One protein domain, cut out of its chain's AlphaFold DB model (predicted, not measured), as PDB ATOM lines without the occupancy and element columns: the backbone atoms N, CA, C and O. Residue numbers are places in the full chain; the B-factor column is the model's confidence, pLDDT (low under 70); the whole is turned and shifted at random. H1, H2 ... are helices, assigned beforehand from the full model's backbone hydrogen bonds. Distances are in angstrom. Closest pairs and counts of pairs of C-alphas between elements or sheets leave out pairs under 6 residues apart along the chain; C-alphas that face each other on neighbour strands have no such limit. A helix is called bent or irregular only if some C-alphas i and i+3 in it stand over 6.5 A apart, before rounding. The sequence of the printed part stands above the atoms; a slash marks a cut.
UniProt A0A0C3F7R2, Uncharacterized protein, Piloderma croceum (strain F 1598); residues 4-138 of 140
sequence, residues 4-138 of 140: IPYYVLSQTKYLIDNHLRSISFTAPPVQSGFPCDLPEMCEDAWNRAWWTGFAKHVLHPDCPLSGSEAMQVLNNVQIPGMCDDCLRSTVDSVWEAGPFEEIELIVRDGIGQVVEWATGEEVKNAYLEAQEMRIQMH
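This is residues 4 to 138 of the 140 residues of an uncharacterized protein of Piloderma croceum (strain F 1598) (UniProt A0A0C3F7R2). Helices H1, H5 and H6 stand in a row in one half of a loose rod, and H2, H3 and H4 cluster in the other. Residues 132 to 138 stand free. The printed part has 135 residues with six named helices, H1 to H6, and no named strand: all helix, radius of gyration of the C-alphas 18.3 A, spans 62 by 30 by 18 A.

H1, residues 4 to 24, runs 30.0 A from C-alpha 4 at (219.937, 165.784, 359.826). H5, residues 101 to 118, and H6, residues 121 to 137, each measure 25.4 A; C-alpha 137 is at (231.319, 162.671, 389.455). H2, residues 39 to 58, has a kink of 34 degrees near residue 50 and is only just irregular, with C-alphas 52 and 55 7.0 A apart. H3 is residues 67 to 75, H4 84 to 96.

H1 touches H5 at a shallow tilt of 3 degrees, opposite ways (closest C-alphas Thr 12 and Gly 110, 5.6 A). Hairpins include H5 and H6, H1 and H2, and H3 and H4 (closest C-alphas Leu 74 and Val 91, 6.6 A). Every O i to N i+4 pair is within hydrogen-bond range in H1, H3, H4, H5 and H6; H2 has 14 of 16.

The printed part has no cut. The H1 to H2 link is long. Confidence is under 70 at residues 63, 119 to 127, 131 and 134 to 138.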
ATOM      1  N   ILE A   4     219.936 166.690 358.665       79.50
ATOM      2  CA  ILE A   4     219.937 165.784 359.826       79.50
ATOM      3  C   ILE A   4     220.410 166.497 361.105       79.50
ATOM      4  O   ILE A   4     219.672 166.455 362.087       79.50
ATOM      5  N   PRO A   5     221.545 167.228 361.130       84.56
ATOM      6  CA  PRO A   5     221.955 167.950 362.337       84.56
ATOM      7  C   PRO A   5     220.954 169.031 362.741       84.56
ATOM      8  O   PRO A   5     220.648 169.177 363.919       84.56
ATOM      9  N   TYR A   6     220.402 169.764 361.770       86.50
ATOM     10  CA  TYR A   6     219.393 170.788 362.047       86.50
ATOM     11  C   TYR A   6     218.103 170.186 362.602       86.50
ATOM     12  O   TYR A   6     217.515 170.757 363.521       86.50
ATOM     13  N   TYR A   7     217.675 169.035 362.077       89.75
ATOM     14  CA  TYR A   7     216.536 168.293 362.602       89.75
ATOM     15  C   TYR A   7     216.780 167.856 364.048       89.75
ATOM     16  O   TYR A   7     215.949 168.152 364.902       89.75
ATOM     17  N   VAL A   8     217.930 167.235 364.337       91.19
ATOM     18  CA  VAL A   8     218.280 166.792 365.695       91.19
ATOM     19  C   VAL A   8     218.305 167.979 366.656       91.19
ATOM     20  O   VAL A   8     217.618 167.944 367.669       91.19
ATOM     21  N   LEU A   9     218.984 169.076 366.309       90.44
ATOM     22  CA  LEU A   9     219.030 170.277 367.150       90.44
ATOM     23  C   LEU A   9     217.637 170.872 367.404       90.44
ATOM     24  O   LEU A   9     217.322 171.253 368.532       90.44
ATOM     25  N   SER A  10     216.793 170.937 366.372       92.44
ATOM     26  CA  SER A  10     215.424 171.455 366.496       92.44
ATOM     27  C   SER A  10     214.559 170.552 367.377       92.44
ATOM     28  O   SER A  10     213.807 171.048 368.215       92.44
ATOM     29  N   GLN A  11     214.693 169.234 367.223       94.62
ATOM     30  CA  GLN A  11     213.983 168.242 368.021       94.62
ATOM     31  C   GLN A  11     214.436 168.273 369.485       94.62
ATOM     32  O   GLN A  11     213.595 168.309 370.379       94.62
ATOM     33  N   THR A  12     215.745 168.324 369.744       93.25
ATOM     34  CA  THR A  12     216.309 168.461 371.093       93.25
ATOM     35  C   THR A  12     215.798 169.730 371.762       93.25
ATOM     36  O   THR A  12     215.298 169.669 372.883       93.25
ATOM     37  N   LYS A  13     215.826 170.872 371.060       91.62
ATOM     38  CA  LYS A  13     215.268 172.122 371.588       91.62
ATOM     39  C   LYS A  13     213.782 171.991 371.923       91.62
ATOM     40  O   LYS A  13     213.365 172.420 372.993       91.62
ATOM     41  N   TYR A  14     212.988 171.393 371.034       93.94
ATOM     42  CA  TYR A  14     211.563 171.175 371.278       93.94
ATOM     43  C   TYR A  14     211.314 170.328 372.535       93.94
ATOM     44  O   TYR A  14     210.446 170.670 373.335       93.94
ATOM     45  N   LEU A  15     212.082 169.252 372.729       94.25
ATOM     46  CA  LEU A  15     211.965 168.389 373.905       94.25
ATOM     47  C   LEU A  15     212.307 169.138 375.198       94.25
ATOM     48  O   LEU A  15     211.543 169.050 376.156       94.25
ATOM     49  N   ILE A  16     213.386 169.930 375.200       90.94
ATOM     50  CA  ILE A  16     213.761 170.784 376.339       90.94
ATOM     51  C   ILE A  16     212.646 171.788 376.638       90.94
ATOM     52  O   ILE A  16     212.161 171.849 377.764       90.94
ATOM     53  N   ASP A  17     212.194 172.542 375.633       90.56
ATOM     54  CA  ASP A  17     211.161 173.565 375.810       90.56
ATOM     55  C   ASP A  17     209.846 172.946 376.328       90.56
ATOM     56  O   ASP A  17     209.161 173.536 377.165       90.56
ATOM     57  N   ASN A  18     209.485 171.749 375.854       92.50
ATOM     58  CA  ASN A  18     208.293 171.035 376.306       92.50
ATOM     59  C   ASN A  18     208.431 170.525 377.749       92.50
ATOM     60  O   ASN A  18     207.496 170.664 378.539       92.50
ATOM     61  N   HIS A  19     209.595 169.983 378.109       92.06
ATOM     62  CA  HIS A  19     209.882 169.534 379.470       92.06
ATOM     63  C   HIS A  19     209.859 170.696 380.463       92.06
ATOM     64  O   HIS A  19     209.155 170.642 381.470       92.06
ATOM     65  N   LEU A  20     210.531 171.800 380.124       89.88
ATOM     66  CA  LEU A  20     210.541 173.020 380.928       89.88
ATOM     67  C   LEU A  20     209.133 173.572 381.156       89.88
ATOM     68  O   LEU A  20     208.802 173.985 382.269       89.88
ATOM     69  N   ARG A  21     208.273 173.544 380.130       90.88
ATOM     70  CA  ARG A  21     206.854 173.904 380.273       90.88
ATOM     71  C   ARG A  21     206.126 172.971 381.225       90.88
ATOM     72  O   ARG A  21     205.381 173.466 382.060       90.88
ATOM     73  N   SER A  22     206.354 171.663 381.119       91.00
ATOM     74  CA  SER A  22     205.731 170.666 381.992       91.00
ATOM     75  C   SER A  22     206.065 170.922 383.464       91.00
ATOM     76  O   SER A  22     205.157 171.058 384.281       91.00
ATOM     77  N   ILE A  23     207.351 171.091 383.792       90.00
ATOM     78  CA  ILE A  23     207.788 171.315 385.181       90.00
ATOM     79  C   ILE A  23     207.413 172.710 385.697       90.00
ATOM     80  O   ILE A  23     207.198 172.889 386.888       90.00
ATOM     81  N   SER A  24     207.299 173.707 384.815       90.25
ATOM     82  CA  SER A  24     206.963 175.081 385.209       90.25
ATOM     83  C   SER A  24     205.454 175.321 385.338       90.25
ATOM     84  O   SER A  24     205.061 176.303 385.966       90.25
ATOM     85  N   PHE A  25     204.609 174.464 384.750       88.81
ATOM     86  CA  PHE A  25     203.156 174.661 384.684       88.81
ATOM     87  C   PHE A  25     202.424 174.425 386.008       88.81
ATOM     88  O   PHE A  25     201.290 174.859 386.160       88.81
ATOM     89  N   THR A  26     203.021 173.745 386.974       88.12
ATOM     90  CA  THR A  26     202.413 173.611 388.298       88.12
ATOM     91  C   THR A  26     203.518 173.699 389.322       88.12
ATOM     92  O   THR A  26     204.544 173.042 389.175       88.12
ATOM     93  N   ALA A  27     203.316 174.517 390.354       92.69
ATOM     94  CA  ALA A  27     204.246 174.546 391.466       92.69
ATOM     95  C   ALA A  27     204.271 173.163 392.141       92.69
ATOM     96  O   ALA A  27     203.206 172.587 392.387       92.69
ATOM     97  N   PRO A  28     205.457 172.621 392.448       93.06
ATOM     98  CA  PRO A  28     205.577 171.404 393.234       93.06
ATOM     99  C   PRO A  28     204.863 171.546 394.587       93.06
ATOM    100  O   PRO A  28     204.823 172.656 395.125       93.06
ATOM    101  N   PRO A  29     204.310 170.462 395.159       93.69
ATOM    102  CA  PRO A  29     203.689 170.515 396.478       93.69
ATOM    103  C   PRO A  29     204.675 170.999 397.544       93.69
ATOM    104  O   PRO A  29     205.814 170.526 397.596       93.69
ATOM    105  N   VAL A  30     204.229 171.905 398.418       95.38
ATOM    106  CA  VAL A  30     205.037 172.345 399.561       95.38
ATOM    107  C   VAL A  30     205.247 171.187 400.524       95.38
ATOM    108  O   VAL A  30     204.299 170.510 400.921       95.38
ATOM    109  N   GLN A  31     206.498 170.997 400.931       94.44
ATOM    110  CA  GLN A  31     206.843 170.095 402.017       94.44
ATOM    111  C   GLN A  31     206.858 170.878 403.326       94.44
ATOM    112  O   GLN A  31     207.607 171.845 403.483       94.44
ATOM    113  N   SER A  32     206.019 170.460 404.273       87.50
ATOM    114  CA  SER A  32     205.952 171.080 405.595       87.50
ATOM    115  C   SER A  32     207.204 170.754 406.405       87.50
ATOM    116  O   SER A  32     207.396 169.614 406.830       87.50
ATOM    117  N   GLY A  33     208.028 171.766 406.661       81.56
ATOM    118  CA  GLY A  33     209.110 171.684 407.635       81.56
ATOM    119  C   GLY A  33     208.570 171.709 409.071       81.56
ATOM    120  O   GLY A  33     207.506 172.274 409.335       81.56
ATOM    121  N   PHE A  34     209.290 171.096 410.012       80.00
ATOM    122  CA  PHE A  34     208.943 171.143 411.435       80.00
ATOM    123  C   PHE A  34     209.901 172.070 412.201       80.00
ATOM    124  O   PHE A  34     211.108 171.822 412.146       80.00
ATOM    125  N   PRO A  35     209.401 173.036 412.999       85.69
ATOM    126  CA  PRO A  35     207.998 173.420 413.187       85.69
ATOM    127  C   PRO A  35     207.512 174.427 412.123       85.69
ATOM    128  O   PRO A  35     208.209 175.383 411.795       85.69
ATOM    129  N   CYS A  36     206.280 174.259 411.635       91.81
ATOM    130  CA  CYS A  36     205.593 175.263 410.820       91.81
ATOM    131  C   CYS A  36     204.213 175.554 411.407       91.81
ATOM    132  O   CYS A  36     203.351 174.676 411.463       91.81
ATOM    133  N   ASP A  37     204.007 176.800 411.824       91.25
ATOM    134  CA  ASP A  37     202.763 177.230 412.465       91.25
ATOM    135  C   ASP A  37     201.674 177.615 411.448       91.25
ATOM    136  O   ASP A  37     200.494 177.680 411.792       91.25
ATOM    137  N   LEU A  38     202.062 177.899 410.198       93.31
ATOM    138  CA  LEU A  38     201.192 178.462 409.158       93.31
ATOM    139  C   LEU A  38     201.426 177.770 407.797       93.31
ATOM    140  O   LEU A  38     201.894 178.413 406.849       93.31
ATOM    141  N   PRO A  39     201.116 176.465 407.674       92.12
ATOM    142  CA  PRO A  39     201.380 175.690 406.458       92.12
ATOM    143  C   PRO A  39     200.640 176.240 405.231       92.12
ATOM    144  O   PRO A  39     201.244 176.377 404.172       92.12
ATOM    145  N   GLU A  40     199.379 176.653 405.388       94.25
ATOM    146  CA  GLU A  40     198.574 177.229 404.298       94.25
ATOM    147  C   GLU A  40     199.190 178.528 403.750       94.25
ATOM    148  O   GLU A  40     199.229 178.751 402.542       94.25
ATOM    149  N   MET A  41     199.748 179.375 404.623       95.38
ATOM    150  CA  MET A  41     200.413 180.610 404.187       95.38
ATOM    151  C   MET A  41     201.713 180.329 403.430       95.38
ATOM    152  O   MET A  41     202.020 181.038 402.469       95.38
ATOM    153  N   CYS A  42     202.454 179.297 403.844       96.12
ATOM    154  CA  CYS A  42     203.662 178.854 403.151       96.12
ATOM    155  C   CYS A  42     203.331 178.313 401.756       96.12
ATOM    156  O   CYS A  42     204.017 178.656 400.797       96.12
ATOM    157  N   GLU A  43     202.266 177.520 401.636       95.88
ATOM    158  CA  GLU A  43     201.774 177.002 400.358       95.88
ATOM    159  C   GLU A  43     201.363 178.126 399.403       95.88
ATOM    160  O   GLU A  43     201.805 178.177 398.253       95.88
ATOM    161  N   ASP A  44     200.588 179.087 399.892       96.12
ATOM    162  CA  ASP A  44     200.191 180.266 399.130       96.12
ATOM    163  C   ASP A  44     201.394 181.102 398.667       96.12
ATOM    164  O   ASP A  44     201.441 181.585 397.529       96.12
ATOM    165  N   ALA A  45     202.367 181.311 399.556       96.25
ATOM    166  CA  ALA A  45     203.583 182.057 399.260       96.25
ATOM    167  C   ALA A  45     204.440 181.344 398.205       96.25
ATOM    168  O   ALA A  45     204.862 181.984 397.237       96.25
ATOM    169  N   TRP A  46     204.621 180.029 398.345       96.62
ATOM    170  CA  TRP A  46     205.322 179.186 397.380       96.62
ATOM    171  C   TRP A  46     204.666 179.231 396.004       96.62
ATOM    172  O   TRP A  46     205.323 179.579 395.023       96.62
ATOM    173  N   ASN A  47     203.357 178.978 395.929       95.38
ATOM    174  CA  ASN A  47     202.609 179.004 394.676       95.38
ATOM    175  C   ASN A  47     202.775 180.349 393.955       95.38
ATOM    176  O   ASN A  47     203.079 180.397 392.761       95.38
ATOM    177  N   ARG A  48     202.638 181.470 394.677       94.75
ATOM    178  CA  ARG A  48     202.843 182.804 394.091       94.75
ATOM    179  C   ARG A  48     204.274 182.999 393.594       94.75
ATOM    180  O   ARG A  48     204.460 183.490 392.480       94.75
ATOM    181  N   ALA A  49     205.275 182.649 394.397       94.06
ATOM    182  CA  ALA A  49     206.682 182.839 394.054       94.06
ATOM    183  C   ALA A  49     207.131 181.949 392.888       94.06
ATOM    184  O   ALA A  49     207.866 182.415 392.016       94.06
ATOM    185  N   TRP A  50     206.629 180.716 392.811       94.75
ATOM    186  CA  TRP A  50     206.883 179.805 391.699       94.75
ATOM    187  C   TRP A  50     206.466 180.432 390.370       94.75
ATOM    188  O   TRP A  50     207.273 180.574 389.451       94.75
ATOM    189  N   TRP A  51     205.223 180.904 390.296       90.69
ATOM    190  CA  TRP A  51     204.662 181.481 389.079       90.69
ATOM    191  C   TRP A  51     205.212 182.856 388.723       90.69
ATOM    192  O   TRP A  51     205.340 183.199 387.547       90.69
ATOM    193  N   THR A  52     205.482 183.692 389.724       88.88
ATOM    194  CA  THR A  52     205.917 185.076 389.489       88.88
ATOM    195  C   THR A  52     207.426 185.216 389.355       88.88
ATOM    196  O   THR A  52     207.864 186.158 388.694       88.88
ATOM    197  N   GLY A  53     208.187 184.283 389.925       86.38
ATOM    198  CA  GLY A  53     209.640 184.218 389.873       86.38
ATOM    199  C   GLY A  53     210.107 183.063 388.998       86.38
ATOM    200  O   GLY A  53     210.406 183.268 387.823       86.38
ATOM    201  N   PHE A  54     210.177 181.861 389.566       88.56
ATOM    202  CA  PHE A  54     210.909 180.734 388.985       88.56
ATOM    203  C   PHE A  54     210.447 180.345 387.570       88.56
ATOM    204  O   PHE A  54     211.236 180.408 386.625       88.56
ATOM    205  N   ALA A  55     209.157 180.045 387.391       89.81
ATOM    206  CA  ALA A  55     208.590 179.601 386.117       89.81
ATOM    207  C   ALA A  55     208.835 180.605 384.977       89.81
ATOM    208  O   ALA A  55     209.100 180.217 383.843       89.81
ATOM    209  N   LYS A  56     208.793 181.913 385.262       86.69
ATOM    210  CA  LYS A  56     209.051 182.949 384.248       86.69
ATOM    211  C   LYS A  56     210.505 182.996 383.803       86.69
ATOM    212  O   LYS A  56     210.751 183.246 382.629       86.69
ATOM    213  N   HIS A  57     211.443 182.792 384.727       84.50
ATOM    214  CA  HIS A  57     212.869 182.807 384.405       84.50
ATOM    215  C   HIS A  57     213.243 181.573 383.587       84.50
ATOM    216  O   HIS A  57     213.892 181.697 382.557       84.50
ATOM    217  N   VAL A  58     212.755 180.401 383.996       84.62
ATOM    218  CA  VAL A  58     213.022 179.135 383.300       84.62
ATOM    219  C   VAL A  58     212.432 179.113 381.889       84.62
ATOM    220  O   VAL A  58     213.042 178.572 380.972       84.62
ATOM    221  N   LEU A  59     211.264 179.727 381.686       87.12
ATOM    222  CA  LEU A  59     210.607 179.787 380.378       87.12
ATOM    223  C   LEU A  59     211.043 180.983 379.514       87.12
ATOM    224  O   LEU A  59     210.463 181.195 378.444       87.12
ATOM    225  N   HIS A  60     212.019 181.785 379.950       84.94
ATOM    226  CA  HIS A  60     212.425 182.973 379.206       84.94
ATOM    227  C   HIS A  60     213.195 182.588 377.926       84.94
ATOM    228  O   HIS A  60     214.256 181.968 378.018       84.94
ATOM    229  N   PRO A  61     212.732 182.988 376.725       77.81
ATOM    230  CA  PRO A  61     213.324 182.539 375.461       77.81
ATOM    231  C   PRO A  61     214.757 183.043 375.239       77.81
ATOM    232  O   PRO A  61     215.538 182.368 374.573       77.81
ATOM    233  N   ASP A  62     215.107 184.201 375.807       76.25
ATOM    234  CA  ASP A  62     216.421 184.833 375.601       76.25
ATOM    235  C   ASP A  62     217.462 184.467 376.673       76.25
ATOM    236  O   ASP A  62     218.641 184.776 376.516       76.25
ATOM    237  N   CYS A  63     217.044 183.842 377.778       68.50
ATOM    238  CA  CYS A  63     217.925 183.479 378.895       68.50
ATOM    239  C   CYS A  63     217.545 182.095 379.442       68.50
ATOM    240  O   CYS A  63     217.071 182.004 380.576       68.50
ATOM    241  N   PRO A  64     217.708 181.024 378.643       70.19
ATOM    242  CA  PRO A  64     217.443 179.675 379.117       70.19
ATOM    243  C   PRO A  64     218.426 179.337 380.239       70.19
ATOM    244  O   PRO A  64     219.637 179.329 380.024       70.19
ATOM    245  N   LEU A  65     217.901 179.073 381.433       77.62
ATOM    246  CA  LEU A  65     218.699 178.551 382.535       77.62
ATOM    247  C   LEU A  65     219.000 177.074 382.269       77.62
ATOM    248  O   LEU A  65     218.096 176.300 381.945       77.62
ATOM    249  N   SER A  66     220.258 176.671 382.440       78.12
ATOM    250  CA  SER A  66     220.593 175.257 382.593       78.12
ATOM    251  C   SER A  66     219.928 174.686 383.845       78.12
ATOM    252  O   SER A  66     219.549 175.421 384.763       78.12
ATOM    253  N   GLY A  67     219.833 173.358 383.923       78.88
ATOM    254  CA  GLY A  67     219.300 172.686 385.106       78.88
ATOM    255  C   GLY A  67     220.005 173.105 386.402       78.88
ATOM    256  O   GLY A  67     219.365 173.431 387.401       78.88
ATOM    257  N   SER A  68     221.337 173.198 386.352       81.25
ATOM    258  CA  SER A  68     222.159 173.633 387.486       81.25
ATOM    259  C   SER A  68     221.912 175.090 387.897       81.25
ATOM    260  O   SER A  68     221.817 175.385 389.088       81.25
ATOM    261  N   GLU A  69     221.756 176.003 386.934       85.25
ATOM    262  CA  GLU A  69     221.465 177.413 387.211       85.25
ATOM    263  C   GLU A  69     220.053 177.582 387.773       85.25
ATOM    264  O   GLU A  69     219.856 178.334 388.725       85.25
ATOM    265  N   ALA A  70     219.078 176.839 387.244       85.00
ATOM    266  CA  ALA A  70     217.716 176.823 387.762       85.00
ATOM    267  C   ALA A  70     217.692 176.380 389.237       85.00
ATOM    268  O   ALA A  70     217.065 177.030 390.077       85.00
ATOM    269  N   MET A  71     218.459 175.346 389.587       85.81
ATOM    270  CA  MET A  71     218.588 174.898 390.974       85.81
ATOM    271  C   MET A  71     219.335 175.886 391.864       85.81
ATOM    272  O   MET A  71     218.955 176.080 393.016       85.81
ATOM    273  N   GLN A  72     220.356 176.575 391.351       87.44
ATOM    274  CA  GLN A  72     220.987 177.668 392.093       87.44
ATOM    275  C   GLN A  72     220.007 178.811 392.364       87.44
ATOM    276  O   GLN A  72     220.033 179.379 393.456       87.44
ATOM    277  N   VAL A  73     219.125 179.139 391.417       88.38
ATOM    278  CA  VAL A  73     218.079 180.145 391.632       88.38
ATOM    279  C   VAL A  73     217.118 179.698 392.734       88.38
ATOM    280  O   VAL A  73     216.834 180.490 393.630       88.38
ATOM    281  N   LEU A  74     216.666 178.439 392.720       88.56
ATOM    282  CA  LEU A  74     215.784 177.901 393.764       88.56
ATOM    283  C   LEU A  74     216.452 177.851 395.140       88.56
ATOM    284  O   LEU A  74     215.824 178.213 396.126       88.56
ATOM    285  N   ASN A  75     217.726 177.473 395.223       88.19
ATOM    286  CA  ASN A  75     218.441 177.385 396.499       88.19
ATOM    287  C   ASN A  75     218.714 178.749 397.147       88.19
ATOM    288  O   ASN A  75     218.889 178.833 398.360       88.19
ATOM    289  N   ASN A  76     218.771 179.820 396.352       89.06
ATOM    290  CA  ASN A  76     219.076 181.167 396.837       89.06
ATOM    291  C   ASN A  76     217.844 182.078 396.919       89.06
ATOM    292  O   ASN A  76     217.973 183.262 397.244       89.06
ATOM    293  N   VAL A  77     216.653 181.565 396.599       90.31
ATOM    294  CA  VAL A  77     215.432 182.367 396.639       90.31
ATOM    295  C   VAL A  77     215.034 182.642 398.085       90.31
ATOM    296  O   VAL A  77     215.087 181.770 398.944       90.31
ATOM    297  N   GLN A  78     214.587 183.862 398.354       91.38
ATOM    298  CA  GLN A  78     213.848 184.179 399.570       91.38
ATOM    299  C   GLN A  78     212.389 184.392 399.190       91.38
ATOM    300  O   GLN A  78     212.096 185.170 398.279       91.38
ATOM    301  N   ILE A  79     211.476 183.705 399.876       94.38
ATOM    302  CA  ILE A  79     210.040 183.773 399.592       94.38
ATOM    303  C   ILE A  79     209.332 184.429 400.778       94.38
ATOM    304  O   ILE A  79     209.093 183.775 401.795       94.38
ATOM    305  N   PRO A  80     208.968 185.720 400.674       94.50
ATOM    306  CA  PRO A  80     208.210 186.389 401.720       94.50
ATOM    307  C   PRO A  80     206.902 185.649 402.029       94.50
ATOM    308  O   PRO A  80     206.081 185.418 401.141       94.50
ATOM    309  N   GLY A  81     206.698 185.314 403.305       93.62
ATOM    310  CA  GLY A  81     205.516 184.586 403.777       93.62
ATOM    311  C   GLY A  81     205.665 183.062 403.815       93.62
ATOM    312  O   GLY A  81     204.735 182.396 404.258       93.62
ATOM    313  N   MET A  82     206.813 182.519 403.406       95.56
ATOM    314  CA  MET A  82     207.187 181.119 403.614       95.56
ATOM    315  C   MET A  82     208.266 181.049 404.698       95.56
ATOM    316  O   MET A  82     209.181 181.872 404.698       95.56
ATOM    317  N   CYS A  83     208.164 180.110 405.642       95.25
ATOM    318  CA  CYS A  83     209.233 179.905 406.622       95.25
ATOM    319  C   CYS A  83     210.420 179.151 406.001       95.25
ATOM    320  O   CYS A  83     210.246 178.370 405.061       95.25
ATOM    321  N   ASP A  84     211.613 179.358 406.562       93.44
ATOM    322  CA  ASP A  84     212.863 178.788 406.041       93.44
ATOM    323  C   ASP A  84     212.846 177.253 406.015       93.44
ATOM    324  O   ASP A  84     213.365 176.645 405.081       93.44
ATOM    325  N   ASP A  85     212.206 176.614 407.000       94.12
ATOM    326  CA  ASP A  85     212.119 175.154 407.058       94.12
ATOM    327  C   ASP A  85     211.235 174.580 405.947       94.12
ATOM    328  O   ASP A  85     211.661 173.653 405.260       94.12
ATOM    329  N   CYS A  86     210.046 175.149 405.711       95.44
ATOM    330  CA  CYS A  86     209.216 174.742 404.574       95.44
ATOM    331  C   CYS A  86     209.919 175.025 403.248       95.44
ATOM    332  O   CYS A  86     209.825 174.212 402.330       95.44
ATOM    333  N   LEU A  87     210.600 176.171 403.122       94.94
ATOM    334  CA  LEU A  87     211.320 176.527 401.902       94.94
ATOM    335  C   LEU A  87     212.403 175.492 401.598       94.94
ATOM    336  O   LEU A  87     212.405 174.922 400.510       94.94
ATOM    337  N   ARG A  88     213.265 175.203 402.575       94.25
ATOM    338  CA  ARG A  88     214.327 174.204 402.445       94.25
ATOM    339  C   ARG A  88     213.762 172.832 402.094       94.25
ATOM    340  O   ARG A  88     214.142 172.284 401.072       94.25
ATOM    341  N   SER A  89     212.802 172.316 402.866       94.62
ATOM    342  CA  SER A  89     212.215 170.996 402.598       94.62
ATOM    343  C   SER A  89     211.523 170.920 401.235       94.62
ATOM    344  O   SER A  89     211.560 169.881 400.579       94.62
ATOM    345  N   THR A  90     210.894 172.010 400.787       95.25
ATOM    346  CA  THR A  90     210.265 172.063 399.461       95.25
ATOM    347  C   THR A  90     211.319 172.060 398.360       95.25
ATOM    348  O   THR A  90     211.195 171.284 397.418       95.25
ATOM    349  N   VAL A  91     212.372 172.873 398.476       93.75
ATOM    350  CA  VAL A  91     213.461 172.919 397.486       93.75
ATOM    351  C   VAL A  91     214.229 171.595 397.437       93.75
ATOM    352  O   VAL A  91     214.485 171.103 396.340       93.75
ATOM    353  N   ASP A  92     214.507 170.977 398.587       92.75
ATOM    354  CA  ASP A  92     215.121 169.646 398.672       92.75
ATOM    355  C   ASP A  92     214.257 168.603 397.947       92.75
ATOM    356  O   ASP A  92     214.756 167.835 397.129       92.75
ATOM    357  N   SER A  93     212.936 168.626 398.153       93.50
ATOM    358  CA  SER A  93     212.019 167.723 397.448       93.50
ATOM    359  C   SER A  93     211.966 167.973 395.939       93.50
ATOM    360  O   SER A  93     211.797 167.020 395.177       93.50
ATOM    361  N   VAL A  94     212.103 169.224 395.487       91.81
ATOM    362  CA  VAL A  94     212.202 169.543 394.054       91.81
ATOM    363  C   VAL A  94     213.499 169.001 393.467       91.81
ATOM    364  O   VAL A  94     213.474 168.459 392.367       91.81
ATOM    365  N   TRP A  95     214.608 169.118 394.197       88.25
ATOM    366  CA  TRP A  95     215.895 168.557 393.798       88.25
ATOM    367  C   TRP A  95     215.835 167.030 393.694       88.25
ATOM    368  O   TRP A  95     216.184 166.468 392.662       88.25
ATOM    369  N   GLU A  96     215.319 166.354 394.720       89.19
ATOM    370  CA  GLU A  96     215.213 164.890 394.754       89.19
ATOM    371  C   GLU A  96     214.306 164.317 393.657       89.19
ATOM    372  O   GLU A  96     214.533 163.201 393.188       89.19
ATOM    373  N   ALA A  97     213.295 165.072 393.215       87.12
ATOM    374  CA  ALA A  97     212.436 164.675 392.099       87.12
ATOM    375  C   ALA A  97     213.178 164.636 390.748       87.12
ATOM    376  O   ALA A  97     212.651 164.092 389.777       87.12
ATOM    377  N   GLY A  98     214.377 165.212 390.680       85.12
ATOM    378  CA  GLY A  98     215.256 165.183 389.524       85.12
ATOM    379  C   GLY A  98     214.716 165.818 388.227       85.12
ATOM    380  O   GLY A  98     214.971 165.283 387.142       85.12
ATOM    381  N   PRO A  99     213.931 166.919 388.257       84.06
ATOM    382  CA  PRO A  99     213.320 167.458 387.042       84.06
ATOM    383  C   PRO A  99     214.346 168.072 386.079       84.06
ATOM    384  O   PRO A  99     214.030 168.283 384.910       84.06
ATOM    385  N   PHE A 100     215.557 168.385 386.538       84.69
ATOM    386  CA  PHE A 100     216.577 169.060 385.732       84.69
ATOM    387  C   PHE A 100     217.566 168.078 385.094       84.69
ATOM    388  O   PHE A 100     218.123 168.357 384.034       84.69
ATOM    389  N   GLU A 101     217.717 166.899 385.679       85.75
ATOM    390  CA  GLU A 101     218.511 165.779 385.192       85.75
ATOM    391  C   GLU A 101     217.972 165.281 383.850       85.75
ATOM    392  O   GLU A 101     218.742 164.943 382.953       85.75
ATOM    393  N   GLU A 102     216.652 165.302 383.667       87.38
ATOM    394  CA  GLU A 102     216.029 164.930 382.398       87.38
ATOM    395  C   GLU A 102     216.419 165.876 381.250       87.38
ATOM    396  O   GLU A 102     216.611 165.432 380.119       87.38
ATOM    397  N   ILE A 103     216.664 167.162 381.531       87.94
ATOM    398  CA  ILE A 103     217.174 168.112 380.528       87.94
ATOM    399  C   ILE A 103     218.579 167.703 380.083       87.94
ATOM    400  O   ILE A 103     218.865 167.682 378.886       87.94
ATOM    401  N   GLU A 104     219.446 167.336 381.029       86.56
ATOM    402  CA  GLU A 104     220.805 166.871 380.732       86.56
ATOM    403  C   GLU A 104     220.792 165.581 379.901       86.56
ATOM    404  O   GLU A 104     221.617 165.417 378.999       86.56
ATOM    405  N   LEU A 105     219.832 164.683 380.148       89.62
ATOM    406  CA  LEU A 105     219.626 163.481 379.335       89.62
ATOM    407  C   LEU A 105     219.180 163.823 377.907       89.62
ATOM    408  O   LEU A 105     219.739 163.278 376.955       89.62
ATOM    409  N   ILE A 106     218.239 164.759 377.741       92.12
ATOM    410  CA  ILE A 106     217.774 165.221 376.422       92.12
ATOM    411  C   ILE A 106     218.921 165.871 375.632       92.12
ATOM    412  O   ILE A 106     219.110 165.581 374.448       92.12
ATOM    413  N   VAL A 107     219.712 166.736 376.277       90.50
ATOM    414  CA  VAL A 107     220.885 167.381 375.664       90.50
ATOM    415  C   VAL A 107     221.920 166.336 375.263       90.50
ATOM    416  O   VAL A 107     222.431 166.367 374.142       90.50
ATOM    417  N   ARG A 108     222.212 165.387 376.157       88.75
ATOM    418  CA  ARG A 108     223.141 164.285 375.910       88.75
ATOM    419  C   ARG A 108     222.750 163.471 374.683       88.75
ATOM    420  O   ARG A 108     223.611 163.240 373.835       88.75
ATOM    421  N   ASP A 109     221.492 163.054 374.601       92.62
ATOM    422  CA  ASP A 109     220.981 162.259 373.486       92.62
ATOM    423  C   ASP A 109     221.083 163.032 372.162       92.62
ATOM    424  O   ASP A 109     221.620 162.526 371.176       92.62
ATOM    425  N   GLY A 110     220.693 164.312 372.170       91.81
ATOM    426  CA  GLY A 110     220.836 165.197 371.014       91.81
ATOM    427  C   GLY A 110     222.282 165.332 370.531       91.81
ATOM    428  O   GLY A 110     222.554 165.194 369.338       91.81
ATOM    429  N   ILE A 111     223.234 165.556 371.445       90.25
ATOM    430  CA  ILE A 111     224.658 165.624 371.091       90.25
ATOM    431  C   ILE A 111     225.147 164.270 370.569       90.25
ATOM    432  O   ILE A 111     225.853 164.247 369.564       90.25
ATOM    433  N   GLY A 112     224.758 163.156 371.198       88.19
ATOM    434  CA  GLY A 112     225.116 161.809 370.753       88.19
ATOM    435  C   GLY A 112     224.715 161.564 369.299       88.19
ATOM    436  O   GLY A 112     225.558 161.197 368.485       88.19
ATOM    437  N   GLN A 113     223.472 161.888 368.941       87.88
ATOM    438  CA  GLN A 113     222.972 161.780 367.568       87.88
ATOM    439  C   GLN A 113     223.729 162.693 366.581       87.88
ATOM    440  O   GLN A 113     224.027 162.287 365.456       87.88
ATOM    441  N   VAL A 114     224.080 163.921 366.986       87.94
ATOM    442  CA  VAL A 114     224.885 164.831 366.147       87.94
ATOM    443  C   VAL A 114     226.309 164.301 365.956       87.94
ATOM    444  O   VAL A 114     226.831 164.370 364.846       87.94
ATOM    445  N   VAL A 115     226.939 163.766 367.003       85.12
ATOM    446  CA  VAL A 115     228.296 163.197 366.952       85.12
ATOM    447  C   VAL A 115     228.325 161.934 366.096       85.12
ATOM    448  O   VAL A 115     229.207 161.813 365.246       85.12
ATOM    449  N   GLU A 116     227.349 161.034 366.256       81.38
ATOM    450  CA  GLU A 116     227.174 159.853 365.400       81.38
ATOM    451  C   GLU A 116     227.059 160.232 363.925       81.38
ATOM    452  O   GLU A 116     227.633 159.575 363.060       81.38
ATOM    453  N   TRP A 117     226.340 161.314 363.628       77.75
ATOM    454  CA  TRP A 117     226.239 161.822 362.267       77.75
ATOM    455  C   TRP A 117     227.546 162.471 361.778       77.75
ATOM    456  O   TRP A 117     227.901 162.340 360.607       77.75
ATOM    457  N   ALA A 118     228.253 163.193 362.652       72.62
ATOM    458  CA  ALA A 118     229.413 164.011 362.297       72.62
ATOM    459  C   ALA A 118     230.741 163.237 362.237       72.62
ATOM    460  O   ALA A 118     231.713 163.756 361.684       72.62
ATOM    461  N   THR A 119     230.828 162.038 362.826       66.81
ATOM    462  CA  THR A 119     232.110 161.355 363.053       66.81
ATOM    463  C   THR A 119     232.053 159.839 362.845       66.81
ATOM    464  O   THR A 119     231.012 159.214 363.006       66.81
ATOM    465  N   GLY A 120     233.191 159.238 362.471       65.31
ATOM    466  CA  GLY A 120     233.361 157.779 362.470       65.31
ATOM    467  C   GLY A 120     233.489 157.200 363.890       65.31
ATOM    468  O   GLY A 120     233.766 157.938 364.835       65.31
ATOM    469  N   GLU A 121     233.330 155.876 364.016       63.34
ATOM    470  CA  GLU A 121     233.184 155.087 365.263       63.34
ATOM    471  C   GLU A 121     234.097 155.490 366.449       63.34
ATOM    472  O   GLU A 121     233.680 155.428 367.604       63.34
ATOM    473  N   GLU A 122     235.335 155.928 366.198       60.03
ATOM    474  CA  GLU A 122     236.308 156.285 367.245       60.03
ATOM    475  C   GLU A 122     235.928 157.535 368.053       60.03
ATOM    476  O   GLU A 122     236.114 157.559 369.269       60.03
ATOM    477  N   VAL A 123     235.367 158.572 367.418       64.31
ATOM    478  CA  VAL A 123     235.002 159.812 368.132       64.31
ATOM    479  C   VAL A 123     233.704 159.626 368.922       64.31
ATOM    480  O   VAL A 123     233.562 160.172 370.016       64.31
ATOM    481  N   LYS A 124     232.797 158.787 368.411       65.25
ATOM    482  CA  LYS A 124     231.597 158.337 369.124       65.25
ATOM    483  C   LYS A 124     231.961 157.653 370.445       65.25
ATOM    484  O   LYS A 124     231.424 158.024 371.488       65.25
ATOM    485  N   ASN A 125     232.901 156.705 370.415       67.25
ATOM    486  CA  ASN A 125     233.312 155.962 371.609       67.25
ATOM    487  C   ASN A 125     233.988 156.867 372.652       67.25
ATOM    488  O   ASN A 125     233.628 156.816 373.825       67.25
ATOM    489  N   ALA A 126     234.874 157.774 372.225       68.31
ATOM    490  CA  ALA A 126     235.521 158.727 373.132       68.31
ATOM    491  C   ALA A 126     234.526 159.705 373.796       68.31
ATOM    492  O   ALA A 126     234.711 160.092 374.951       68.31
ATOM    493  N   TYR A 127     233.459 160.107 373.091       66.69
ATOM    494  CA  TYR A 127     232.407 160.964 373.649       66.69
ATOM    495  C   TYR A 127     231.564 160.240 374.710       66.69
ATOM    496  O   TYR A 127     231.317 160.799 375.780       66.69
ATOM    497  N   LEU A 128     231.157 158.994 374.440       72.56
ATOM    498  CA  LEU A 128     230.384 158.183 375.386       72.56
ATOM    499  C   LEU A 128     231.182 157.913 376.675       72.56
ATOM    500  O   LEU A 128     230.658 158.127 377.767       72.56
ATOM    501  N   GLU A 129     232.469 157.567 376.559       77.06
ATOM    502  CA  GLU A 129     233.360 157.359 377.712       77.06
ATOM    503  C   GLU A 129     233.525 158.632 378.561       77.06
ATOM    504  O   GLU A 129     233.431 158.591 379.791       77.06
ATOM    505  N   ALA A 130     233.721 159.794 377.925       73.25
ATOM    506  CA  ALA A 130     233.836 161.071 378.633       73.25
ATOM    507  C   ALA A 130     232.542 161.461 379.374       73.25
ATOM    508  O   ALA A 130     232.592 162.148 380.401       73.25
ATOM    509  N   GLN A 131     231.381 161.029 378.878       66.88
ATOM    510  CA  GLN A 131     230.097 161.287 379.522       66.88
ATOM    511  C   GLN A 131     229.794 160.362 380.698       66.88
ATOM    512  O   GLN A 131     229.277 160.849 381.706       66.88
ATOM    513  N   GLU A 132     230.149 159.079 380.628       73.81
ATOM    514  CA  GLU A 132     230.002 158.158 381.766       73.81
ATOM    515  C   GLU A 132     230.818 158.625 382.981       73.81
ATOM    516  O   GLU A 132     230.318 158.631 384.109       73.81
ATOM    517  N   MET A 133     232.034 159.131 382.744       73.00
ATOM    518  CA  MET A 133     232.884 159.698 383.799       73.00
ATOM    519  C   MET A 133     232.263 160.935 384.467       73.00
ATOM    520  O   MET A 133     232.402 161.123 385.675       73.00
ATOM    521  N   ARG A 134     231.541 161.774 383.711       63.16
ATOM    522  CA  ARG A 134     230.881 162.977 384.247       63.16
ATOM    523  C   ARG A 134     229.680 162.655 385.139       63.16
ATOM    524  O   ARG A 134     229.453 163.367 386.110       63.16
ATOM    525  N   ILE A 135     228.941 161.585 384.842       56.56
ATOM    526  CA  ILE A 135     227.787 161.142 385.647       56.56
ATOM    527  C   ILE A 135     228.247 160.630 387.012       56.56
ATOM    528  O   ILE A 135     227.679 161.004 388.034       56.56
ATOM    529  N   GLN A 136     229.314 159.828 387.045       57.28
ATOM    530  CA  GLN A 136     229.853 159.300 388.301       57.28
ATOM    531  C   GLN A 136     230.380 160.401 389.234       57.28
ATOM    532  O   GLN A 136     230.377 160.225 390.447       57.28
ATOM    533  N   MET A 137     230.788 161.546 388.684       54.25
ATOM    534  CA  MET A 137     231.319 162.671 389.455       54.25
ATOM    535  C   MET A 137     230.236 163.556 390.095       54.25
ATOM    536  O   MET A 137     230.550 164.320 391.000       54.25
ATOM    537  N   HIS A 138     228.980 163.463 389.641       45.50
ATOM    538  CA  HIS A 138     227.839 164.209 390.196       45.50
ATOM    539  C   HIS A 138     226.958 163.379 391.147       45.50
ATOM    540  O   HIS A 138     225.993 163.902 391.690       45.50
TER     541      HIS A 138